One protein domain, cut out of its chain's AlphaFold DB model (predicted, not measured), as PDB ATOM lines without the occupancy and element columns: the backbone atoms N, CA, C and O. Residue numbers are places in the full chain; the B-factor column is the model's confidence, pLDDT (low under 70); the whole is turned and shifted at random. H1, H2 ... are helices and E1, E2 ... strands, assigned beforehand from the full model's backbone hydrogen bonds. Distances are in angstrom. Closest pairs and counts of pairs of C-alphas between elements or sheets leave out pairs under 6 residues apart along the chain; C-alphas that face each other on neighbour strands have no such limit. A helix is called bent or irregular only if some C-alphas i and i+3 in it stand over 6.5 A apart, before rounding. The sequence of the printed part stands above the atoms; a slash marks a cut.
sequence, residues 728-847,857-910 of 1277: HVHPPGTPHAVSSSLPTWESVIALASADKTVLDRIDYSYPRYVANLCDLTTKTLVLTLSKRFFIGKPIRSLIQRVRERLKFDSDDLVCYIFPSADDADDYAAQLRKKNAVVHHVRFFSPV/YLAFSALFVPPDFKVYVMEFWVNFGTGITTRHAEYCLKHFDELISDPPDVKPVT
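This is residues 728 to 847 and 857 to 910 of the 1277 residues of an uncharacterized protein of Fusarium oxysporum f. sp. lycopersici (strain 4287 / CBS 123668 / FGSC 9935 / NRRL 34936) (UniProt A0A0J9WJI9). A small antiparallel sheet is the middle layer of the body, with H4 and H5 packed over one face and H3 crossing the other, while H6 packs on H3. Away from the sheet, H1 and H2 make a separate small pair, and the long link from H2 to H3 runs out into a loop whose residues 775 to 781 stick out. The printed part has 174 residues, with six named helices and four named strands in the order H1 H2 H3 E1 H4 E2 E3 H5 H6 E4; the sheet's order is E1 E3 E2 E4. The class is mixed, helices and strands, with under half of the residues in named elements. The whole is compact, with a radius of gyration of the C-alphas of 17.2 A and spans of 51 by 48 by 27 A.

In the sheet, E1 is residues 814 to 818, 13.5 A long, beginning at C-alpha 814 (-46.974, 43.438, -14.685). E3 is residues 860 to 865, 16.6 A; E2 is residues 839 to 844, 16.5 A; E4 is residues 900 to 902, ending at C-alpha 902 (-52.203, 57.806, -4.183). H3 is residues 793 to 806, 20.0 A; H4 is residues 821 to 833, 18.3 A; H5 is residues 867 to 879, 18.4 A. H6 is residues 886 to 894, H2 residues 756 to 759, and H1 residues 745 to 752, beginning at C-alpha 745 (-23.018, 34.667, -32.377).

N 816 and O 863 are 2.9 A apart between E1 and E3, N 841 and O 862 2.9 A between E3 and E2, and N 844 and O 900 3.0 A between E2 and E4. E1, H4 and E2 form a split strand-helix-strand unit, two strands running the same way with E3 between them, and a right-handed crossover. Three layers, helices on both faces, are formed by H4 and H5 on one face and H3 on the other. H4 lies over E3, along the strands, at a height over the sheet of 9.5 A; the closest C-alphas are those of Ala 821 and Ser 861, 5.5 A. H5 is irregular, with C-alphas 868 and 871 7.3 A apart. H3 runs across the strands at a height of 8.6 A and touches H6 at a steep tilt of 40 degrees, the closest C-alphas being those of Pro 794 and Glu 890, 5.3 A. H6 only grazes the sheet with residues 888 to 892. H1 touches H2, with the C-alphas of Leu 751 and Val 758 closest at 6.3 A. Every O i to N i+4 pair is within hydrogen-bond range in H1, H3, H4 and H6, and 7 of 9 in H5; H2 is too short for one.

The C-alphas farthest apart are those of Thr 777 and Val 847, 57.2 A. Residues 848 to 856 are not printed, and C-alphas 847 and 857 are 12.4 A apart across this cut. The link from H2 to H3, 33 residues, is long. Mean pLDDT of the printed part is 76.2; stretches under 70 include residues 767 to 789 and 903 to 910.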
ATOM      1  N   HIS A 728     -20.611  47.777 -22.016       83.50
ATOM      2  CA  HIS A 728     -19.805  48.538 -22.977       83.50
ATOM      3  C   HIS A 728     -20.008  50.031 -22.756       83.50
ATOM      4  O   HIS A 728     -21.039  50.588 -23.140       83.50
ATOM      5  N   VAL A 729     -19.031  50.680 -22.125       82.12
ATOM      6  CA  VAL A 729     -19.143  52.078 -21.705       82.12
ATOM      7  C   VAL A 729     -17.781  52.767 -21.644       82.12
ATOM      8  O   VAL A 729     -16.764  52.123 -21.389       82.12
ATOM      9  N   HIS A 730     -17.755  54.078 -21.894       72.12
ATOM     10  CA  HIS A 730     -16.544  54.886 -21.818       72.12
ATOM     11  C   HIS A 730     -16.720  56.116 -20.905       72.12
ATOM     12  O   HIS A 730     -17.605  56.931 -21.172       72.12
ATOM     13  N   PRO A 731     -15.845  56.323 -19.899       67.44
ATOM     14  CA  PRO A 731     -14.753  55.429 -19.491       67.44
ATOM     15  C   PRO A 731     -15.272  54.087 -18.924       67.44
ATOM     16  O   PRO A 731     -16.414  54.030 -18.469       67.44
ATOM     17  N   PRO A 732     -14.476  53.000 -18.966       64.69
ATOM     18  CA  PRO A 732     -14.890  51.698 -18.439       64.69
ATOM     19  C   PRO A 732     -15.342  51.767 -16.973       64.69
ATOM     20  O   PRO A 732     -14.801  52.541 -16.186       64.69
ATOM     21  N   GLY A 733     -16.333  50.949 -16.604       65.94
ATOM     22  CA  GLY A 733     -16.844  50.856 -15.230       65.94
ATOM     23  C   GLY A 733     -17.888  51.910 -14.837       65.94
ATOM     24  O   GLY A 733     -18.423  51.845 -13.732       65.94
ATOM     25  N   THR A 734     -18.233  52.864 -15.709       71.75
ATOM     26  CA  THR A 734     -19.309  53.821 -15.399       71.75
ATOM     27  C   THR A 734     -20.700  53.170 -15.470       71.75
ATOM     28  O   THR A 734     -20.955  52.393 -16.393       71.75
ATOM     29  N   PRO A 735     -21.634  53.503 -14.560       78.88
ATOM     30  CA  PRO A 735     -22.996  52.967 -14.589       78.88
ATOM     31  C   PRO A 735     -23.805  53.497 -15.788       78.88
ATOM     32  O   PRO A 735     -23.401  54.441 -16.470       78.88
ATOM     33  N   HIS A 736     -24.993  52.921 -16.007       89.00
ATOM     34  CA  HIS A 736     -25.961  53.330 -17.045       89.00
ATOM     35  C   HIS A 736     -25.523  53.061 -18.488       89.00
ATOM     36  O   HIS A 736     -25.925  53.775 -19.410       89.00
ATOM     37  N   ALA A 737     -24.723  52.016 -18.698       89.44
ATOM     38  CA  ALA A 737     -24.346  51.598 -20.038       89.44
ATOM     39  C   ALA A 737     -25.579  51.287 -20.907       89.44
ATOM     40  O   ALA A 737     -26.529  50.634 -20.471       89.44
ATOM     41  N   VAL A 738     -25.554  51.749 -22.157       89.06
ATOM     42  CA  VAL A 738     -26.633  51.523 -23.139       89.06
ATOM     43  C   VAL A 738     -26.405  50.265 -23.984       89.06
ATOM     44  O   VAL A 738     -27.263  49.896 -24.789       89.06
ATOM     45  N   SER A 739     -25.248  49.622 -23.815       89.06
ATOM     46  CA  SER A 739     -24.827  48.413 -24.515       89.06
ATOM     47  C   SER A 739     -24.114  47.451 -23.565       89.06
ATOM     48  O   SER A 739     -23.522  47.864 -22.567       89.06
ATOM     49  N   SER A 740     -24.178  46.164 -23.890       88.81
ATOM     50  CA  SER A 740     -23.648  45.061 -23.085       88.81
ATOM     51  C   SER A 740     -22.998  44.029 -23.999       88.81
ATOM     52  O   SER A 740     -23.348  43.928 -25.178       88.81
ATOM     53  N   SER A 741     -22.061  43.261 -23.458       90.56
ATOM     54  CA  SER A 741     -21.237  42.354 -24.238       90.56
ATOM     55  C   SER A 741     -21.961  41.085 -24.666       90.56
ATOM     56  O   SER A 741     -22.553  40.386 -23.842       90.56
ATOM     57  N   LEU A 742     -21.866  40.787 -25.963       91.62
ATOM     58  CA  LEU A 742     -22.392  39.609 -26.650       91.62
ATOM     59  C   LEU A 742     -21.254  38.949 -27.444       91.62
ATOM     60  O   LEU A 742     -21.181  39.104 -28.664       91.62
ATOM     61  N   PRO A 743     -20.308  38.270 -26.772       92.00
ATOM     62  CA  PRO A 743     -19.037  37.870 -27.367       92.00
ATOM     63  C   PRO A 743     -19.157  36.806 -28.460       92.00
ATOM     64  O   PRO A 743     -18.215  36.655 -29.230       92.00
ATOM     65  N   THR A 744     -20.266  36.074 -28.547       94.44
ATOM     66  CA  THR A 744     -20.460  35.023 -29.557       94.44
ATOM     67  C   THR A 744     -21.755  35.208 -30.331       94.44
ATOM     68  O   THR A 744     -22.711  35.806 -29.832       94.44
ATOM     69  N   TRP A 745     -21.818  34.681 -31.547       94.62
ATOM     70  CA  TRP A 745     -23.018  34.667 -32.377       94.62
ATOM     71  C   TRP A 745     -24.176  33.977 -31.654       94.62
ATOM     72  O   TRP A 745     -25.303  34.464 -31.663       94.62
ATOM     73  N   GLU A 746     -23.874  32.898 -30.928       92.81
ATOM     74  CA  GLU A 746     -24.824  32.217 -30.052       92.81
ATOM     75  C   GLU A 746     -25.355  33.150 -28.958       92.81
ATOM     76  O   GLU A 746     -26.559  33.201 -28.743       92.81
ATOM     77  N   SER A 747     -24.501  33.958 -28.317       91.56
ATOM     78  CA  SER A 747     -24.968  34.927 -27.318       91.56
ATOM     79  C   SER A 747     -25.874  36.014 -27.909       91.56
ATOM     80  O   SER A 747     -26.784  36.488 -27.229       91.56
ATOM     81  N   VAL A 748     -25.670  36.379 -29.180       90.62
ATOM     82  CA  VAL A 748     -26.548  37.308 -29.909       90.62
ATOM     83  C   VAL A 748     -27.907  36.664 -30.163       90.62
ATOM     84  O   VAL A 748     -28.928  37.287 -29.880       90.62
ATOM     85  N   ILE A 749     -27.927  35.412 -30.631       89.00
ATOM     86  CA  ILE A 749     -29.163  34.646 -30.835       89.00
ATOM     87  C   ILE A 749     -29.891  34.437 -29.508       89.00
ATOM     88  O   ILE A 749     -31.087  34.682 -29.445       89.00
ATOM     89  N   ALA A 750     -29.184  34.052 -28.446       85.56
ATOM     90  CA  ALA A 750     -29.752  33.835 -27.120       85.56
ATOM     91  C   ALA A 750     -30.365  35.122 -26.551       85.56
ATOM     92  O   ALA A 750     -31.462  35.095 -25.981       85.56
ATOM     93  N   LEU A 751     -29.699  36.270 -26.760       82.38
ATOM     94  CA  LEU A 751     -30.294  37.560 -26.436       82.38
ATOM     95  C   LEU A 751     -31.508  37.850 -27.312       82.38
ATOM     96  O   LEU A 751     -32.443  38.405 -26.775       82.38
ATOM     97  N   ALA A 752     -31.522  37.512 -28.605       78.94
ATOM     98  CA  ALA A 752     -32.655  37.760 -29.504       78.94
ATOM     99  C   ALA A 752     -33.852  36.819 -29.262       78.94
ATOM    100  O   ALA A 752     -35.000  37.212 -29.485       78.94
ATOM    101  N   SER A 753     -33.584  35.607 -28.767       75.00
ATOM    102  CA  SER A 753     -34.549  34.545 -28.468       75.00
ATOM    103  C   SER A 753     -35.047  34.546 -27.020       75.00
ATOM    104  O   SER A 753     -35.733  33.619 -26.601       75.00
ATOM    105  N   ALA A 754     -34.697  35.560 -26.228       73.38
ATOM    106  CA  ALA A 754     -35.192  35.744 -24.860       73.38
ATOM    107  C   ALA A 754     -34.746  34.656 -23.873       73.38
ATOM    108  O   ALA A 754     -35.468  34.308 -22.922       73.38
ATOM    109  N   ASP A 755     -33.526  34.153 -24.057       79.12
ATOM    110  CA  ASP A 755     -32.926  33.208 -23.127       79.12
ATOM    111  C   ASP A 755     -32.770  33.844 -21.733       79.12
ATOM    112  O   ASP A 755     -32.163  34.904 -21.556       79.12
ATOM    113  N   LYS A 756     -33.333  33.174 -20.719       75.38
ATOM    114  CA  LYS A 756     -33.314  33.647 -19.329       75.38
ATOM    115  C   LYS A 756     -31.889  33.747 -18.787       75.38
ATOM    116  O   LYS A 756     -31.574  34.676 -18.052       75.38
ATOM    117  N   THR A 757     -31.037  32.791 -19.151       77.75
ATOM    118  CA  THR A 757     -29.668  32.665 -18.637       77.75
ATOM    119  C   THR A 757     -28.781  33.832 -19.063       77.75
ATOM    120  O   THR A 757     -27.874  34.210 -18.320       77.75
ATOM    121  N   VAL A 758     -29.075  34.435 -20.220       80.31
ATOM    122  CA  VAL A 758     -28.410  35.641 -20.722       80.31
ATOM    123  C   VAL A 758     -29.060  36.896 -20.141       80.31
ATOM    124  O   VAL A 758     -28.358  37.743 -19.592       80.31
ATOM    125  N   LEU A 759     -30.394  37.006 -20.207       77.62
ATOM    126  CA  LEU A 759     -31.130  38.197 -19.761       77.62
ATOM    127  C   LEU A 759     -30.926  38.521 -18.275       77.62
ATOM    128  O   LEU A 759     -30.766  39.691 -17.927       77.62
ATOM    129  N   ASP A 760     -30.901  37.506 -17.407       78.25
ATOM    130  CA  ASP A 760     -30.772  37.704 -15.958       78.25
ATOM    131  C   ASP A 760     -29.380  38.217 -15.549       78.25
ATOM    132  O   ASP A 760     -29.242  38.795 -14.471       78.25
ATOM    133  N   ARG A 761     -28.359  38.049 -16.405       80.69
ATOM    134  CA  ARG A 761     -26.967  38.449 -16.127       80.69
ATOM    135  C   ARG A 761     -26.619  39.862 -16.591       80.69
ATOM    136  O   ARG A 761     -25.583  40.383 -16.191       80.69
ATOM    137  N   ILE A 762     -27.444  40.484 -17.433       80.88
ATOM    138  CA  ILE A 762     -27.184  41.835 -17.940       80.88
ATOM    139  C   ILE A 762     -27.691  42.862 -16.916       80.88
ATOM    140  O   ILE A 762     -28.879  42.933 -16.606       80.88
ATOM    141  N   ASP A 763     -26.796  43.698 -16.393       79.94
ATOM    142  CA  ASP A 763     -27.170  44.736 -15.423       79.94
ATOM    143  C   ASP A 763     -27.604  46.045 -16.106       79.94
ATOM    144  O   ASP A 763     -28.570  46.688 -15.681       79.94
ATOM    145  N   TYR A 764     -26.942  46.412 -17.205       80.12
ATOM    146  CA  TYR A 764     -27.163  47.664 -17.929       80.12
ATOM    147  C   TYR A 764     -27.233  47.421 -19.436       80.12
ATOM    148  O   TYR A 764     -26.334  46.813 -20.011       80.12
ATOM    149  N   SER A 765     -28.303  47.897 -20.068       77.31
ATOM    150  CA  SER A 765     -28.481  47.976 -21.521       77.31
ATOM    151  C   SER A 765     -29.675  48.877 -21.823       77.31
ATOM    152  O   SER A 765     -30.511  49.123 -20.946       77.31
ATOM    153  N   TYR A 766     -29.802  49.326 -23.072       74.38
ATOM    154  CA  TYR A 766     -31.058  49.914 -23.533       74.38
ATOM    155  C   TYR A 766     -32.185  48.863 -23.457       74.38
ATOM    156  O   TYR A 766     -31.961  47.730 -23.896       74.38
ATOM    157  N   PRO A 767     -33.376  49.197 -22.929       69.00
ATOM    158  CA  PRO A 767     -34.522  48.295 -22.964       69.00
ATOM    159  C   PRO A 767     -34.856  47.885 -24.397       69.00
ATOM    160  O   PRO A 767     -34.949  48.732 -25.282       69.00
ATOM    161  N   ARG A 768     -35.002  46.585 -24.655       66.88
ATOM    162  CA  ARG A 768     -35.186  46.059 -26.016       66.88
ATOM    163  C   ARG A 768     -36.245  44.975 -26.074       66.88
ATOM    164  O   ARG A 768     -36.452  44.229 -25.113       66.88
ATOM    165  N   TYR A 769     -36.874  44.890 -27.244       58.47
ATOM    166  CA  TYR A 769     -37.730  43.774 -27.608       58.47
ATOM    167  C   TYR A 769     -36.889  42.516 -27.772       58.47
ATOM    168  O   TYR A 769     -35.842  42.542 -28.419       58.47
ATOM    169  N   VAL A 770     -37.370  41.418 -27.204       53.47
ATOM    170  CA  VAL A 770     -36.759  40.113 -27.370       53.47
ATOM    171  C   VAL A 770     -37.871  39.092 -27.582       53.47
ATOM    172  O   VAL A 770     -38.849  39.056 -26.836       53.47
ATOM    173  N   ALA A 771     -37.785  38.301 -28.644       46.19
ATOM    174  CA  ALA A 771     -38.908  37.486 -29.076       46.19
ATOM    175  C   ALA A 771     -38.674  35.996 -28.850       46.19
ATOM    176  O   ALA A 771     -37.592  35.484 -29.097       46.19
ATOM    177  N   ASN A 772     -39.739  35.293 -28.470       39.59
ATOM    178  CA  ASN A 772     -39.844  33.854 -28.681       39.59
ATOM    179  C   ASN A 772     -40.490  33.598 -30.053       39.59
ATOM    180  O   ASN A 772     -41.390  34.335 -30.462       39.59
ATOM    181  N   LEU A 773     -39.996  32.571 -30.748       34.97
ATOM    182  CA  LEU A 773     -40.426  32.120 -32.077       34.97
ATOM    183  C   LEU A 773     -41.959  32.008 -32.180       34.97
ATOM    184  O   LEU A 773     -42.567  31.321 -31.369       34.97
ATOM    185  N   CYS A 774     -42.568  32.601 -33.211       32.06
ATOM    186  CA  CYS A 774     -43.926  32.262 -33.649       32.06
ATOM    187  C   CYS A 774     -43.898  31.870 -35.130       32.06
ATOM    188  O   CYS A 774     -43.476  32.653 -35.984       32.06
ATOM    189  N   ASP A 775     -44.358  30.652 -35.399       30.20
ATOM    190  CA  ASP A 775     -44.615  30.092 -36.721       30.20
ATOM    191  C   ASP A 775     -45.753  30.878 -37.406       30.20
ATOM    192  O   ASP A 775     -46.794  31.142 -36.805       30.20
ATOM    193  N   LEU A 776     -45.533  31.316 -38.647       33.75
ATOM    194  CA  LEU A 776     -46.406  32.236 -39.397       33.75
ATOM    195  C   LEU A 776     -47.270  31.512 -40.444       33.75
ATOM    196  O   LEU A 776     -47.741  32.130 -41.401       33.75
ATOM    197  N   THR A 777     -47.476  30.206 -40.286       33.94
ATOM    198  CA  THR A 777     -48.252  29.376 -41.222       33.94
ATOM    199  C   THR A 777     -49.761  29.379 -40.956       33.94
ATOM    200  O   THR A 777     -50.538  29.071 -41.859       33.94
ATOM    201  N   THR A 778     -50.223  29.821 -39.786       32.62
ATOM    202  CA  THR A 778     -51.655  29.913 -39.460       32.62
ATOM    203  C   THR A 778     -52.105  31.368 -39.337       32.62
ATOM    204  O   THR A 778     -51.649  32.121 -38.485       32.62
ATOM    205  N   LYS A 779     -53.081  31.769 -40.165       31.05
ATOM    206  CA  LYS A 779     -53.829  33.049 -40.093       31.05
ATOM    207  C   LYS A 779     -54.654  33.218 -38.797       31.05
ATOM    208  O   LYS A 779     -55.543  34.063 -38.737       31.05
ATOM    209  N   THR A 780     -54.373  32.431 -37.763       30.03
ATOM    210  CA  THR A 780     -55.081  32.443 -36.486       30.03
ATOM    211  C   THR A 780     -54.171  33.080 -35.448       30.03
ATOM    212  O   THR A 780     -53.136  32.530 -35.082       30.03
ATOM    213  N   LEU A 781     -54.559  34.270 -35.001       33.12
ATOM    214  CA  LEU A 781     -53.873  35.092 -34.011       33.12
ATOM    215  C   LEU A 781     -53.954  34.416 -32.624       33.12
ATOM    216  O   LEU A 781     -54.769  34.790 -31.789       33.12
ATOM    217  N   VAL A 782     -53.151  33.377 -32.387       28.69
ATOM    218  CA  VAL A 782     -53.017  32.744 -31.066       28.69
ATOM    219  C   VAL A 782     -51.824  33.376 -30.349       28.69
ATOM    220  O   VAL A 782     -50.666  33.015 -30.548       28.69
ATOM    221  N   LEU A 783     -52.145  34.386 -29.539       34.88
ATOM    222  CA  LEU A 783     -51.288  35.150 -28.626       34.88
ATOM    223  C   LEU A 783     -50.812  34.302 -27.426       34.88
ATOM    224  O   LEU A 783     -51.016  34.687 -26.280       34.88
ATOM    225  N   THR A 784     -50.179  33.149 -27.644       35.31
ATOM    226  CA  THR A 784     -49.793  32.271 -26.520       35.31
ATOM    227  C   THR A 784     -48.334  31.835 -26.573       35.31
ATOM    228  O   THR A 784     -48.049  30.648 -26.594       35.31
ATOM    229  N   LEU A 785     -47.393  32.786 -26.547       35.09
ATOM    230  CA  LEU A 785     -45.989  32.530 -26.191       35.09
ATOM    231  C   LEU A 785     -45.406  33.740 -25.440       35.09
ATOM    232  O   LEU A 785     -45.500  34.886 -25.881       35.09
ATOM    233  N   SER A 786     -44.825  33.484 -24.267       39.09
ATOM    234  CA  SER A 786     -44.336  34.490 -23.321       39.09
ATOM    235  C   SER A 786     -43.185  35.318 -23.908       39.09
ATOM    236  O   SER A 786     -42.030  34.895 -23.960       39.09
ATOM    237  N   LYS A 787     -43.492  36.541 -24.348       49.12
ATOM    238  CA  LYS A 787     -42.493  37.542 -24.746       49.12
ATOM    239  C   LYS A 787     -41.726  38.009 -23.498       49.12
ATOM    240  O   LYS A 787     -42.321  38.552 -22.554       49.12
ATOM    241  N   ARG A 788     -40.415  37.751 -23.438       53.81
ATOM    242  CA  ARG A 788     -39.530  38.264 -22.374       53.81
ATOM    243  C   ARG A 788     -38.838  39.529 -22.862       53.81
ATOM    244  O   ARG A 788     -38.635  39.706 -24.049       53.81
ATOM    245  N   PHE A 789     -38.508  40.419 -21.937       65.56
ATOM    246  CA  PHE A 789     -37.921  41.715 -22.257       65.56
ATOM    247  C   PHE A 789     -36.792  42.015 -21.289       65.56
ATOM    248  O   PHE A 789     -36.842  41.590 -20.132       65.56
ATOM    249  N   PHE A 790     -35.811  42.777 -21.759       72.81
ATOM    250  CA  PHE A 790     -34.740  43.271 -20.916       72.81
ATOM    251  C   PHE A 790     -35.094  44.646 -20.332       72.81
ATOM    252  O   PHE A 790     -35.412  45.571 -21.080       72.81
ATOM    253  N   ILE A 791     -34.996  44.788 -19.009       79.38
ATOM    254  CA  ILE A 791     -35.101  46.063 -18.290       79.38
ATOM    255  C   ILE A 791     -33.837  46.213 -17.437       79.38
ATOM    256  O   ILE A 791     -33.455  45.290 -16.715       79.38
ATOM    257  N   GLY A 792     -33.186  47.377 -17.507       83.00
ATOM    258  CA  GLY A 792     -31.970  47.655 -16.740       83.00
ATOM    259  C   GLY A 792     -32.181  47.531 -15.227       83.00
ATOM    260  O   GLY A 792     -33.270  47.798 -14.711       83.00
ATOM    261  N   LYS A 793     -31.132  47.143 -14.500       87.75
ATOM    262  CA  LYS A 793     -31.170  46.875 -13.055       87.75
ATOM    263  C   LYS A 793     -31.783  48.007 -12.218       87.75
ATOM    264  O   LYS A 793     -32.686  47.686 -11.454       87.75
ATOM    265  N   PRO A 794     -31.429  49.303 -12.381       91.12
ATOM    266  CA  PRO A 794     -32.042  50.366 -11.574       91.12
ATOM    267  C   PRO A 794     -33.569  50.439 -11.707       91.12
ATOM    268  O   PRO A 794     -34.277  50.642 -10.726       91.12
ATOM    269  N   ILE A 795     -34.083  50.208 -12.917       91.62
ATOM    270  CA  ILE A 795     -35.520  50.239 -13.206       91.62
ATOM    271  C   ILE A 795     -36.195  48.986 -12.634       91.62
ATOM    272  O   ILE A 795     -37.244  49.099 -12.008       91.62
ATOM    273  N   ARG A 796     -35.574  47.801 -12.771       89.56
ATOM    274  CA  ARG A 796     -36.056  46.562 -12.128       89.56
ATOM    275  C   ARG A 796     -36.129  46.705 -10.608       89.56
ATOM    276  O   ARG A 796     -37.136  46.327 -10.018       89.56
ATOM    277  N   SER A 797     -35.101  47.281  -9.988       92.31
ATOM    278  CA  SER A 797     -35.065  47.532  -8.546       92.31
ATOM    279  C   SER A 797     -36.158  48.508  -8.107       92.31
ATOM    280  O   SER A 797     -36.817  48.258  -7.102       92.31
ATOM    281  N   LEU A 798     -36.415  49.572  -8.877       93.56
ATOM    282  CA  LEU A 798     -37.524  50.487  -8.600       93.56
ATOM    283  C   LEU A 798     -38.890  49.794  -8.725       93.56
ATOM    284  O   LEU A 798     -39.708  49.906  -7.815       93.56
ATOM    285  N   ILE A 799     -39.114  49.017  -9.792       91.62
ATOM    286  CA  ILE A 799     -40.331  48.206  -9.971       91.62
ATOM    287  C   ILE A 799     -40.537  47.265  -8.779       91.62
ATOM    288  O   ILE A 799     -41.642  47.168  -8.248       91.62
ATOM    289  N   GLN A 800     -39.478  46.584  -8.339       90.50
ATOM    290  CA  GLN A 800     -39.543  45.670  -7.204       90.50
ATOM    291  C   GLN A 800     -39.962  46.400  -5.919       90.50
ATOM    292  O   GLN A 800     -40.904  45.974  -5.255       90.50
ATOM    293  N   ARG A 801     -39.335  47.540  -5.607       90.94
ATOM    294  CA  ARG A 801     -39.684  48.349  -4.426       90.94
ATOM    295  C   ARG A 801     -41.121  48.877  -4.472       90.94
ATOM    296  O   ARG A 801     -41.801  48.892  -3.446       90.94
ATOM    297  N   VAL A 802     -41.605  49.257  -5.656       90.19
ATOM    298  CA  VAL A 802     -43.004  49.649  -5.893       90.19
ATOM    299  C   VAL A 802     -43.964  48.502  -5.568       90.19
ATOM    300  O   VAL A 802     -44.930  48.712  -4.832       90.19
ATOM    301  N   ARG A 803     -43.686  47.282  -6.047       88.19
ATOM    302  CA  ARG A 803     -44.508  46.094  -5.753       88.19
ATOM    303  C   ARG A 803     -44.532  45.762  -4.263       88.19
ATOM    304  O   ARG A 803     -45.611  45.554  -3.713       88.19
ATOM    305  N   GLU A 804     -43.366  45.781  -3.618       87.75
ATOM    306  CA  GLU A 804     -43.215  45.519  -2.182       87.75
ATOM    307  C   GLU A 804     -44.018  46.515  -1.333       87.75
ATOM    308  O   GLU A 804     -44.727  46.112  -0.412       87.75
ATOM    309  N   ARG A 805     -43.954  47.818  -1.651       85.81
ATOM    310  CA  ARG A 805     -44.702  48.845  -0.907       85.81
ATOM    311  C   ARG A 805     -46.210  48.674  -1.037       85.81
ATOM    312  O   ARG A 805     -46.928  48.810  -0.050       85.81
ATOM    313  N   LEU A 806     -46.679  48.402  -2.250       83.94
ATOM    314  CA  LEU A 806     -48.103  48.295  -2.546       83.94
ATOM    315  C   LEU A 806     -48.683  46.911  -2.214       83.94
ATOM    316  O   LEU A 806     -49.888  46.721  -2.347       83.94
ATOM    317  N   LYS A 807     -47.848  45.960  -1.761       81.12
ATOM    318  CA  LYS A 807     -48.226  44.570  -1.449       81.12
ATOM    319  C   LYS A 807     -48.912  43.853  -2.622       81.12
ATOM    320  O   LYS A 807     -49.825  43.053  -2.427       81.12
ATOM    321  N   PHE A 808     -48.473  44.141  -3.850       75.94
ATOM    322  CA  PHE A 808     -48.902  43.404  -5.043       75.94
ATOM    323  C   PHE A 808     -48.059  42.125  -5.192       75.94
ATOM    324  O   PHE A 808     -47.071  42.096  -5.931       75.94
ATOM    325  N   ASP A 809     -48.466  41.067  -4.485       61.97
ATOM    326  CA  ASP A 809     -47.799  39.750  -4.485       61.97
ATOM    327  C   ASP A 809     -48.248  38.820  -5.631       61.97
ATOM    328  O   ASP A 809     -47.700  37.734  -5.798       61.97
ATOM    329  N   SER A 810     -49.227  39.229  -6.443       60.81
ATOM    330  CA  SER A 810     -49.746  38.411  -7.545       60.81
ATOM    331  C   SER A 810     -48.932  38.602  -8.839       60.81
ATOM    332  O   SER A 810     -48.654  39.726  -9.275       60.81
ATOM    333  N   ASP A 811     -48.566  37.490  -9.481       66.69
ATOM    334  CA  ASP A 811     -47.994  37.462 -10.838       66.69
ATOM    335  C   ASP A 811     -49.037  37.813 -11.925       66.69
ATOM    336  O   ASP A 811     -48.696  37.912 -13.105       66.69
ATOM    337  N   ASP A 812     -50.297  38.067 -11.543       71.06
ATOM    338  CA  ASP A 812     -51.399  38.403 -12.457       71.06
ATOM    339  C   ASP A 812     -51.322  39.839 -12.988       71.06
ATOM    340  O   ASP A 812     -52.128  40.212 -13.840       71.06
ATOM    341  N   LEU A 813     -50.380  40.664 -12.506       80.12
ATOM    342  CA  LEU A 813     -50.148  42.028 -12.989       80.12
ATOM    343  C   LEU A 813     -48.651  42.322 -13.192       80.12
ATOM    344  O   LEU A 813     -47.811  42.056 -12.331       80.12
ATOM    345  N   VAL A 814     -48.313  42.949 -14.319       82.94
ATOM    346  CA  VAL A 814     -46.974  43.438 -14.685       82.94
ATOM    347  C   VAL A 814     -46.902  44.949 -14.464       82.94
ATOM    348  O   VAL A 814     -47.844  45.661 -14.799       82.94
ATOM    349  N   CYS A 815     -45.785  45.435 -13.914       87.62
ATOM    350  CA  CYS A 815     -45.582  46.830 -13.519       87.62
ATOM    351  C   CYS A 815     -44.593  47.549 -14.454       87.62
ATOM    352  O   CYS A 815     -43.538  46.996 -14.771       87.62
ATOM    353  N   TYR A 816     -44.916  48.785 -14.843       88.44
ATOM    354  CA  TYR A 816     -44.084  49.657 -15.678       88.44
ATOM    355  C   TYR A 816     -43.996  51.061 -15.093       88.44
ATOM    356  O   TYR A 816     -44.991  51.580 -14.593       88.44
ATOM    357  N   ILE A 817     -42.810  51.673 -15.167       91.19
ATOM    358  CA  ILE A 817     -42.536  52.976 -14.554       91.19
ATOM    359  C   ILE A 817     -42.372  54.056 -15.621       91.19
ATOM    360  O   ILE A 817     -41.540  53.923 -16.520       91.19
ATOM    361  N   PHE A 818     -43.127  55.136 -15.477       90.75
ATOM    362  CA  PHE A 818     -43.106  56.314 -16.337       90.75
ATOM    363  C   PHE A 818     -42.584  57.521 -15.547       90.75
ATOM    364  O   PHE A 818     -42.894  57.638 -14.358       90.75
ATOM    365  N   PRO A 819     -41.803  58.416 -16.175       89.31
ATOM    366  CA  PRO A 819     -41.248  59.590 -15.507       89.31
ATOM    367  C   PRO A 819     -42.306  60.666 -15.216       89.31
ATOM    368  O   PRO A 819     -42.062  61.514 -14.367       89.31
ATOM    369  N   SER A 820     -43.466  60.631 -15.882       80.50
ATOM    370  CA  SER A 820     -44.563  61.588 -15.706       80.50
ATOM    371  C   SER A 820     -45.909  60.877 -15.496       80.50
ATOM    372  O   SER A 820     -46.062  59.691 -15.806       80.50
ATOM    373  N   ALA A 821     -46.884  61.587 -14.917       81.31
ATOM    374  CA  ALA A 821     -48.261  61.102 -14.813       81.31
ATOM    375  C   ALA A 821     -48.994  61.163 -16.153       81.31
ATOM    376  O   ALA A 821     -49.691  60.208 -16.480       81.31
ATOM    377  N   ASP A 822     -48.761  62.214 -16.939       79.69
ATOM    378  CA  ASP A 822     -49.413  62.424 -18.232       79.69
ATOM    379  C   ASP A 822     -49.117  61.269 -19.204       79.69
ATOM    380  O   ASP A 822     -50.046  60.680 -19.756       79.69
ATOM    381  N   ASP A 823     -47.850  60.840 -19.315       78.81
ATOM    382  CA  ASP A 823     -47.463  59.690 -20.152       78.81
ATOM    383  C   ASP A 823     -48.165  58.393 -19.708       78.81
ATOM    384  O   ASP A 823     -48.569  57.561 -20.528       78.81
ATOM    385  N   ALA A 824     -48.299  58.197 -18.393       83.69
ATOM    386  CA  ALA A 824     -48.940  57.015 -17.830       83.69
ATOM    387  C   ALA A 824     -50.465  57.044 -18.006       83.69
ATOM    388  O   ALA A 824     -51.058  55.998 -18.276       83.69
ATOM    389  N   ASP A 825     -51.094  58.212 -17.871       83.38
ATOM    390  CA  ASP A 825     -52.538  58.419 -18.004       83.38
ATOM    391  C   ASP A 825     -53.004  58.269 -19.450       83.38
ATOM    392  O   ASP A 825     -53.956  57.520 -19.713       83.38
ATOM    393  N   ASP A 826     -52.296  58.900 -20.389       77.12
ATOM    394  CA  ASP A 826     -52.535  58.745 -21.826       77.12
ATOM    395  C   ASP A 826     -52.497  57.265 -22.206       77.12
ATOM    396  O   ASP A 826     -53.376  56.743 -22.905       77.12
ATOM    397  N   TYR A 827     -51.508  56.548 -21.677       78.75
ATOM    398  CA  TYR A 827     -51.351  55.137 -21.961       78.75
ATOM    399  C   TYR A 827     -52.410  54.258 -21.275       78.75
ATOM    400  O   TYR A 827     -52.992  53.360 -21.898       78.75
ATOM    401  N   ALA A 828     -52.735  54.546 -20.014       83.62
ATOM    402  CA  ALA A 828     -53.812  53.881 -19.294       83.62
ATOM    403  C   ALA A 828     -55.152  54.034 -20.028       83.62
ATOM    404  O   ALA A 828     -55.914  53.071 -20.130       83.62
ATOM    405  N   ALA A 829     -55.436  55.215 -20.586       83.75
ATOM    406  CA  ALA A 829     -56.640  55.467 -21.370       83.75
ATOM    407  C   ALA A 829     -56.699  54.596 -22.636       83.75
ATOM    408  O   ALA A 829     -57.747  54.019 -22.940       83.75
ATOM    409  N   GLN A 830     -55.582  54.434 -23.349       79.12
ATOM    410  CA  GLN A 830     -55.519  53.574 -24.537       79.12
ATOM    411  C   GLN A 830     -55.714  52.091 -24.207       79.12
ATOM    412  O   GLN A 830     -56.417  51.379 -24.926       79.12
ATOM    413  N   LEU A 831     -55.141  51.620 -23.101       83.75
ATOM    414  CA  LEU A 831     -55.344  50.251 -22.633       83.75
ATOM    415  C   LEU A 831     -56.782  49.989 -22.179       83.75
ATOM    416  O   LEU A 831     -57.352  48.950 -22.516       83.75
ATOM    417  N   ARG A 832     -57.402  50.944 -21.477       85.75
ATOM    418  CA  ARG A 832     -58.813  50.853 -21.068       85.75
ATOM    419  C   ARG A 832     -59.751  50.771 -22.276       85.75
ATOM    420  O   ARG A 832     -60.691  49.985 -22.243       85.75
ATOM    421  N   LYS A 833     -59.456  51.477 -23.381       84.56
ATOM    422  CA  LYS A 833     -60.191  51.329 -24.662       84.56
ATOM    423  C   LYS A 833     -60.111  49.910 -25.243       84.56
ATOM    424  O   LYS A 833     -60.990  49.517 -26.003       84.56
ATOM    425  N   LYS A 834     -59.087  49.130 -24.880       81.38
ATOM    426  CA  LYS A 834     -58.934  47.710 -25.238       81.38
ATOM    427  C   LYS A 834     -59.474  46.753 -24.162       81.38
ATOM    428  O   LYS A 834     -59.115  45.579 -24.171       81.38
ATOM    429  N   ASN A 835     -60.321  47.237 -23.248       84.25
ATOM    430  CA  ASN A 835     -60.895  46.489 -22.123       84.25
ATOM    431  C   ASN A 835     -59.857  45.898 -21.145       84.25
ATOM    432  O   ASN A 835     -60.138  44.906 -20.473       84.25
ATOM    433  N   ALA A 836     -58.663  46.493 -21.038       83.38
ATOM    434  CA  ALA A 836     -57.688  46.098 -20.023       83.38
ATOM    435  C   ALA A 836     -58.065  46.665 -18.643       83.38
ATOM    436  O   ALA A 836     -58.408  47.844 -18.522       83.38
ATOM    437  N   VAL A 837     -57.925  45.855 -17.591       83.88
ATOM    438  CA  VAL A 837     -57.940  46.343 -16.202       83.88
ATOM    439  C   VAL A 837     -56.590  47.001 -15.926       83.88
ATOM    440  O   VAL A 837     -55.558  46.358 -16.067       83.88
ATOM    441  N   VAL A 838     -56.576  48.287 -15.581       85.81
ATOM    442  CA  VAL A 838     -55.333  49.056 -15.418       85.81
ATOM    443  C   VAL A 838     -55.341  49.770 -14.076       85.81
ATOM    444  O   VAL A 838     -56.208  50.620 -13.846       85.81
ATOM    445  N   HIS A 839     -54.353  49.476 -13.229       86.06
ATOM    446  CA  HIS A 839     -54.129  50.219 -11.988       86.06
ATOM    447  C   HIS A 839     -52.982  51.203 -12.190       86.06
ATOM    448  O   HIS A 839     -51.860  50.814 -12.513       86.06
ATOM    449  N   HIS A 840     -53.270  52.485 -12.008       87.94
ATOM    450  CA  HIS A 840     -52.286  53.558 -12.073       87.94
ATOM    451  C   HIS A 840     -52.029  54.060 -10.663       87.94
ATOM    452  O   HIS A 840     -52.969  54.402  -9.954       87.94
ATOM    453  N   VAL A 841     -50.764  54.067 -10.260       87.75
ATOM    454  CA  VAL A 841     -50.332  54.546  -8.951       87.75
ATOM    455  C   VAL A 841     -49.275  55.613  -9.157       87.75
ATOM    456  O   VAL A 841     -48.253  55.368  -9.800       87.75
ATOM    457  N   ARG A 842     -49.511  56.800  -8.608       88.69
ATOM    458  CA  ARG A 842     -48.561  57.915  -8.664       88.69
ATOM    459  C   ARG A 842     -47.687  57.890  -7.418       88.69
ATOM    460  O   ARG A 842     -48.198  57.613  -6.340       88.69
ATOM    461  N   PHE A 843     -46.401  58.185  -7.567       88.44
ATOM    462  CA  PHE A 843     -45.445  58.387  -6.479       88.44
ATOM    463  C   PHE A 843     -44.938  59.824  -6.546       88.44
ATOM    464  O   PHE A 843     -44.582  60.275  -7.631       88.44
ATOM    465  N   PHE A 844     -44.923  60.547  -5.427       84.31
ATOM    466  CA  PHE A 844     -44.529  61.961  -5.386       84.31
ATOM    467  C   PHE A 844     -44.065  62.395  -3.990       84.31
ATOM    468  O   PHE A 844     -44.349  61.733  -2.988       84.31
ATOM    469  N   SER A 845     -43.340  63.515  -3.912       78.75
ATOM    470  CA  SER A 845     -42.892  64.078  -2.634       78.75
ATOM    471  C   SER A 845     -44.033  64.797  -1.884       78.75
ATOM    472  O   SER A 845     -44.779  65.558  -2.507       78.75
ATOM    473  N   PRO A 846     -44.143  64.665  -0.541       69.88
ATOM    474  CA  PRO A 846     -45.109  65.417   0.270       69.88
ATOM    475  C   PRO A 846     -44.986  66.943   0.130       69.88
ATOM    476  O   PRO A 846     -45.978  67.659   0.233       69.88
ATOM    477  N   VAL A 847     -43.766  67.445  -0.095       63.62
ATOM    478  CA  VAL A 847     -43.470  68.887  -0.208       63.62
ATOM    479  C   VAL A 847     -43.899  69.439  -1.569       63.62
ATOM    480  O   VAL A 847     -44.337  70.586  -1.653       63.62
ATOM    481  N   TYR A 857     -38.554  65.990  -9.887       86.44
ATOM    482  CA  TYR A 857     -38.000  64.800 -10.539       86.44
ATOM    483  C   TYR A 857     -38.038  63.536  -9.660       86.44
ATOM    484  O   TYR A 857     -37.512  62.506 -10.078       86.44
ATOM    485  N   LEU A 858     -38.605  63.588  -8.447       87.38
ATOM    486  CA  LEU A 858     -38.939  62.389  -7.672       87.38
ATOM    487  C   LEU A 858     -40.332  61.854  -8.003       87.38
ATOM    488  O   LEU A 858     -40.620  60.701  -7.678       87.38
ATOM    489  N   ALA A 859     -41.177  62.664  -8.643       87.44
ATOM    490  CA  ALA A 859     -42.473  62.210  -9.095       87.44
ATOM    491  C   ALA A 859     -42.312  61.199 -10.240       87.44
ATOM    492  O   ALA A 859     -41.547  61.415 -11.179       87.44
ATOM    493  N   PHE A 860     -43.024  60.079 -10.151       91.94
ATOM    494  CA  PHE A 860     -43.115  59.085 -11.219       91.94
ATOM    495  C   PHE A 860     -44.431  58.310 -11.113       91.94
ATOM    496  O   PHE A 860     -45.088  58.296 -10.072       91.94
ATOM    497  N   SER A 861     -44.820  57.630 -12.188       91.06
ATOM    498  CA  SER A 861     -46.036  56.814 -12.227       91.06
ATOM    499  C   SER A 861     -45.723  55.342 -12.439       91.06
ATOM    500  O   SER A 861     -44.920  54.985 -13.296       91.06
ATOM    501  N   ALA A 862     -46.394  54.482 -11.680       91.31
ATOM    502  CA  ALA A 862     -46.379  53.039 -11.851       91.31
ATOM    503  C   ALA A 862     -47.707  52.570 -12.450       91.31
ATOM    504  O   ALA A 862     -48.778  52.838 -11.904       91.31
ATOM    505  N   LEU A 863     -47.633  51.845 -13.563       89.62
ATOM    506  CA  LEU A 863     -48.790  51.264 -14.230       89.62
ATOM    507  C   LEU A 863     -48.768  49.743 -14.104       89.62
ATOM    508  O   LEU A 863     -47.807  49.101 -14.530       89.62
ATOM    509  N   PHE A 864     -49.832  49.176 -13.547       87.94
ATOM    510  CA  PHE A 864     -50.030  47.739 -13.404       87.94
ATOM    511  C   PHE A 864     -51.090  47.247 -14.382       87.94
ATOM    512  O   PHE A 864     -52.202  47.780 -14.429       87.94
ATOM    513  N   VAL A 865     -50.739  46.216 -15.147       86.94
ATOM    514  CA  VAL A 865     -51.569  45.665 -16.227       86.94
ATOM    515  C   VAL A 865     -51.528  44.135 -16.242       86.94
ATOM    516  O   VAL A 865     -50.509  43.566 -15.856       86.94
ATOM    517  N   PRO A 866     -52.558  43.438 -16.747       85.19
ATOM    518  CA  PRO A 866     -52.513  41.990 -16.901       85.19
ATOM    519  C   PRO A 866     -51.387  41.537 -17.853       85.19
ATOM    520  O   PRO A 866     -51.118  42.225 -18.846       85.19
ATOM    521  N   PRO A 867     -50.745  40.374 -17.615       81.44
ATOM    522  CA  PRO A 867     -49.708  39.801 -18.470       81.44
ATOM    523  C   PRO A 867     -50.086  39.699 -19.951       81.44
ATOM    524  O   PRO A 867     -49.223  39.899 -20.806       81.44
ATOM    525  N   ASP A 868     -51.362  39.481 -20.270       80.38
ATOM    526  CA  ASP A 868     -51.855  39.429 -21.654       80.38
ATOM    527  C   ASP A 868     -51.670  40.765 -22.398       80.38
ATOM    528  O   ASP A 868     -51.483  40.796 -23.615       80.38
ATOM    529  N   PHE A 869     -51.628  41.880 -21.660       79.25
ATOM    530  CA  PHE A 869     -51.398  43.220 -22.202       79.25
ATOM    531  C   PHE A 869     -49.929  43.654 -22.177       79.25
ATOM    532  O   PHE A 869     -49.593  44.717 -22.701       79.25
ATOM    533  N   LYS A 870     -49.023  42.821 -21.645       74.25
ATOM    534  CA  LYS A 870     -47.581  43.098 -21.524       74.25
ATOM    535  C   LYS A 870     -46.946  43.559 -22.838       74.25
ATOM    536  O   LYS A 870     -46.105  44.453 -22.839       74.25
ATOM    537  N   VAL A 871     -47.356  42.949 -23.951       71.31
ATOM    538  CA  VAL A 871     -46.865  43.275 -25.300       71.31
ATOM    539  C   VAL A 871     -47.216  44.704 -25.678       71.31
ATOM    540  O   VAL A 871     -46.342  45.436 -26.130       71.31
ATOM    541  N   TYR A 872     -48.467  45.101 -25.442       74.56
ATOM    542  CA  TYR A 872     -48.921  46.449 -25.736       74.56
ATOM    543  C   TYR A 872     -48.187  47.468 -24.872       74.56
ATOM    544  O   TYR A 872     -47.854  48.526 -25.381       74.56
ATOM    545  N   VAL A 873     -47.897  47.177 -23.598       72.69
ATOM    546  CA  VAL A 873     -47.188  48.152 -22.744       72.69
ATOM    547  C   VAL A 873     -45.752  48.332 -23.165       72.69
ATOM    548  O   VAL A 873     -45.281  49.459 -23.265       72.69
ATOM    549  N   MET A 874     -45.071  47.236 -23.481       71.44
ATOM    550  CA  MET A 874     -43.682  47.310 -23.912       71.44
ATOM    551  C   MET A 874     -43.511  47.934 -25.291       71.44
ATOM    552  O   MET A 874     -42.504  48.599 -25.508       71.44
ATOM    553  N   GLU A 875     -44.477  47.785 -26.198       69.31
ATOM    554  CA  GLU A 875     -44.476  48.548 -27.451       69.31
ATOM    555  C   GLU A 875     -44.435  50.052 -27.183       69.31
ATOM    556  O   GLU A 875     -43.638  50.746 -27.791       69.31
ATOM    557  N   PHE A 876     -45.210  50.569 -26.234       73.62
ATOM    558  CA  PHE A 876     -45.192  52.003 -25.934       73.62
ATOM    559  C   PHE A 876     -43.942  52.390 -25.148       73.62
ATOM    560  O   PHE A 876     -43.215  53.303 -25.523       73.62
ATOM    561  N   TRP A 877     -43.631  51.641 -24.095       78.31
ATOM    562  CA  TRP A 877     -42.519  51.950 -23.206       78.31
ATOM    563  C   TRP A 877     -41.159  51.930 -23.933       78.31
ATOM    564  O   TRP A 877     -40.307  52.780 -23.674       78.31
ATOM    565  N   VAL A 878     -40.968  50.998 -24.881       74.00
ATOM    566  CA  VAL A 878     -39.734  50.851 -25.676       74.00
ATOM    567  C   VAL A 878     -39.813  51.567 -27.022       74.00
ATOM    568  O   VAL A 878     -38.890  52.319 -27.342       74.00
ATOM    569  N   ASN A 879     -40.871  51.354 -27.816       75.44
ATOM    570  CA  ASN A 879     -40.929  51.924 -29.165       75.44
ATOM    571  C   ASN A 879     -41.253  53.411 -29.118       75.44
ATOM    572  O   ASN A 879     -40.731  54.121 -29.956       75.44
ATOM    573  N   PHE A 880     -42.048  53.909 -28.165       81.62
ATOM    574  CA  PHE A 880     -42.263  55.361 -28.038       81.62
ATOM    575  C   PHE A 880     -41.244  55.991 -27.089       81.62
ATOM    576  O   PHE A 880     -41.172  57.210 -26.962       81.62
ATOM    577  N   GLY A 881     -40.459  55.170 -26.387       84.38
ATOM    578  CA  GLY A 881     -39.393  55.634 -25.512       84.38
ATOM    579  C   GLY A 881     -39.873  56.486 -24.336       84.38
ATOM    580  O   GLY A 881     -39.129  57.355 -23.890       84.38
ATOM    581  N   THR A 882     -41.096  56.272 -23.847       86.12
ATOM    582  CA  THR A 882     -41.692  57.017 -22.717       86.12
ATOM    583  C   THR A 882     -41.300  56.456 -21.349       86.12
ATOM    584  O   THR A 882     -41.721  56.960 -20.310       86.12
ATOM    585  N   GLY A 883     -40.493  55.395 -21.321       88.75
ATOM    586  CA  GLY A 883     -40.026  54.795 -20.083       88.75
ATOM    587  C   GLY A 883     -39.039  55.650 -19.297       88.75
ATOM    588  O   GLY A 883     -38.238  56.391 -19.866       88.75
ATOM    589  N   ILE A 884     -39.055  55.498 -17.969       91.06
ATOM    590  CA  ILE A 884     -38.085  56.159 -17.088       91.06
ATOM    591  C   ILE A 884     -36.648  55.734 -17.441       91.06
ATOM    592  O   ILE A 884     -36.375  54.558 -17.697       91.06
ATOM    593  N   THR A 885     -35.699  56.673 -17.442       91.69
ATOM    594  CA  THR A 885     -34.287  56.351 -17.712       91.69
ATOM    595  C   THR A 885     -33.656  55.632 -16.516       91.69
ATOM    596  O   THR A 885     -34.110  55.757 -15.379       91.69
ATOM    597  N   THR A 886     -32.569  54.880 -16.725       92.19
ATOM    598  CA  THR A 886     -31.906  54.164 -15.614       92.19
ATOM    599  C   THR A 886     -31.349  55.110 -14.548       92.19
ATOM    600  O   THR A 886     -31.321  54.749 -13.374       92.19
ATOM    601  N   ARG A 887     -30.922  56.313 -14.943       92.94
ATOM    602  CA  ARG A 887     -30.380  57.341 -14.046       92.94
ATOM    603  C   ARG A 887     -31.477  58.060 -13.267       92.94
ATOM    604  O   ARG A 887     -31.297  58.336 -12.083       92.94
ATOM    605  N   HIS A 888     -32.621  58.310 -13.902       92.88
ATOM    606  CA  HIS A 888     -33.804  58.832 -13.221       92.88
ATOM    607  C   HIS A 888     -34.376  57.791 -12.247       92.88
ATOM    608  O   HIS A 888     -34.609  58.106 -11.085       92.88
ATOM    609  N   ALA A 889     -34.473  56.522 -12.656       93.56
ATOM    610  CA  ALA A 889     -34.933  55.441 -11.786       93.56
ATOM    611  C   ALA A 889     -34.032  55.232 -10.560       93.56
ATOM    612  O   ALA A 889     -34.544  55.034  -9.462       93.56
ATOM    613  N   GLU A 890     -32.705  55.304 -10.714       94.00
ATOM    614  CA  GLU A 890     -31.771  55.233  -9.582       94.00
ATOM    615  C   GLU A 890     -31.960  56.401  -8.602       94.00
ATOM    616  O   GLU A 890     -31.931  56.204  -7.386       94.00
ATOM    617  N   TYR A 891     -32.205  57.609  -9.120       92.00
ATOM    618  CA  TYR A 891     -32.514  58.771  -8.292       92.00
ATOM    619  C   TYR A 891     -33.819  58.578  -7.505       92.00
ATOM    620  O   TYR A 891     -33.815  58.744  -6.285       92.00
ATOM    621  N   CYS A 892     -34.897  58.141  -8.161       92.50
ATOM    622  CA  CYS A 892     -36.163  57.833  -7.490       92.50
ATOM    623  C   CYS A 892     -36.009  56.703  -6.464       92.50
ATOM    624  O   CYS A 892     -36.549  56.791  -5.367       92.50
ATOM    625  N   LEU A 893     -35.233  55.661  -6.786       92.94
ATOM    626  CA  LEU A 893     -34.972  54.528  -5.899       92.94
ATOM    627  C   LEU A 893     -34.257  54.958  -4.612       92.94
ATOM    628  O   LEU A 893     -34.635  54.518  -3.528       92.94
ATOM    629  N   LYS A 894     -33.257  55.842  -4.718       90.81
ATOM    630  CA  LYS A 894     -32.503  56.369  -3.568       90.81
ATOM    631  C   LYS A 894     -33.393  57.095  -2.554       90.81
ATOM    632  O   LYS A 894     -33.100  57.066  -1.364       90.81
ATOM    633  N   HIS A 895     -34.455  57.733  -3.030       87.75
ATOM    634  CA  HIS A 895     -35.374  58.541  -2.228       87.75
ATOM    635  C   HIS A 895     -36.754  57.893  -2.090       87.75
ATOM    636  O   HIS A 895     -37.698  58.532  -1.638       87.75
ATOM    637  N   PHE A 896     -36.886  56.619  -2.468       88.62
ATOM    638  CA  PHE A 896     -38.177  55.956  -2.596       88.62
ATOM    639  C   PHE A 896     -38.960  55.941  -1.281       88.62
ATOM    640  O   PHE A 896     -40.179  56.068  -1.296       88.62
ATOM    641  N   ASP A 897     -38.282  55.796  -0.141       85.69
ATOM    642  CA  ASP A 897     -38.911  55.773   1.184       85.69
ATOM    643  C   ASP A 897     -39.385  57.154   1.675       85.69
ATOM    644  O   ASP A 897     -40.107  57.206   2.659       85.69
ATOM    645  N   GLU A 898     -39.049  58.251   0.985       82.69
ATOM    646  CA  GLU A 898     -39.539  59.613   1.272       82.69
ATOM    647  C   GLU A 898     -40.860  59.938   0.530       82.69
ATOM    648  O   GLU A 898     -41.459  60.988   0.767       82.69
ATOM    649  N   LEU A 899     -41.311  59.070  -0.391       84.00
ATOM    650  CA  LEU A 899     -42.423  59.345  -1.313       84.00
ATOM    651  C   LEU A 899     -43.778  58.865  -0.785       84.00
ATOM    652  O   LEU A 899     -43.891  57.791  -0.191       84.00
ATOM    653  N   ILE A 900     -44.823  59.630  -1.105       81.38
ATOM    654  CA  ILE A 900     -46.232  59.258  -0.930       81.38
ATOM    655  C   ILE A 900     -46.746  58.624  -2.227       81.38
ATOM    656  O   ILE A 900     -46.250  58.930  -3.312       81.38
ATOM    657  N   SER A 901     -47.747  57.747  -2.114       83.00
ATOM    658  CA  SER A 901     -48.480  57.178  -3.248       83.00
ATOM    659  C   SER A 901     -50.001  57.299  -3.092       83.00
ATOM    660  O   SER A 901     -50.490  57.109  -1.980       83.00
ATOM    661  N   ASP A 902     -50.741  57.544  -4.181       76.31
ATOM    662  CA  ASP A 902     -52.203  57.806  -4.183       76.31
ATOM    663  C   ASP A 902     -52.902  57.268  -5.468       76.31
ATOM    664  O   ASP A 902     -52.316  57.445  -6.545       76.31
ATOM    665  N   PRO A 903     -54.137  56.683  -5.433       62.22
ATOM    666  CA  PRO A 903     -54.634  55.556  -4.597       62.22
ATOM    667  C   PRO A 903     -55.264  54.391  -5.449       62.22
ATOM    668  O   PRO A 903     -55.297  54.519  -6.677       62.22
ATOM    669  N   PRO A 904     -55.740  53.235  -4.873       46.34
ATOM    670  CA  PRO A 904     -57.101  53.175  -4.280       46.34
ATOM    671  C   PRO A 904     -57.399  52.343  -2.992       46.34
ATOM    672  O   PRO A 904     -58.471  52.583  -2.459       46.34
ATOM    673  N   ASP A 905     -56.577  51.432  -2.433       41.84
ATOM    674  CA  ASP A 905     -57.066  50.527  -1.335       41.84
ATOM    675  C   ASP A 905     -56.114  50.256  -0.146       41.84
ATOM    676  O   ASP A 905     -56.408  49.451   0.742       41.84
ATOM    677  N   VAL A 906     -54.972  50.940  -0.063       47.00
ATOM    678  CA  VAL A 906     -54.027  50.778   1.055       47.00
ATOM    679  C   VAL A 906     -53.903  52.116   1.771       47.00
ATOM    680  O   VAL A 906     -53.654  53.130   1.123       47.00
ATOM    681  N   LYS A 907     -54.093  52.134   3.104       45.22
ATOM    682  CA  LYS A 907     -53.834  53.325   3.936       45.22
ATOM    683  C   LYS A 907     -52.507  53.956   3.492       45.22
ATOM    684  O   LYS A 907     -51.537  53.199   3.398       45.22
ATOM    685  N   PRO A 908     -52.437  55.281   3.255       50.06
ATOM    686  CA  PRO A 908     -51.178  55.932   2.926       50.06
ATOM    687  C   PRO A 908     -50.163  55.562   4.004       50.06
ATOM    688  O   PRO A 908     -50.340  55.887   5.179       50.06
ATOM    689  N   VAL A 909     -49.137  54.804   3.618       51.19
ATOM    690  CA  VAL A 909     -47.984  54.564   4.479       51.19
ATOM    691  C   VAL A 909     -47.179  55.849   4.389       51.19
ATOM    692  O   VAL A 909     -46.318  55.998   3.527       51.19
ATOM    693  N   THR A 910     -47.555  56.831   5.204       52.22
ATOM    694  CA  THR A 910     -46.769  58.047   5.383       52.22
ATOM    695  C   THR A 910     -45.399  57.631   5.888       52.22
ATOM    696  O   THR A 910     -45.297  56.938   6.900       52.22
TER     697      THR A 910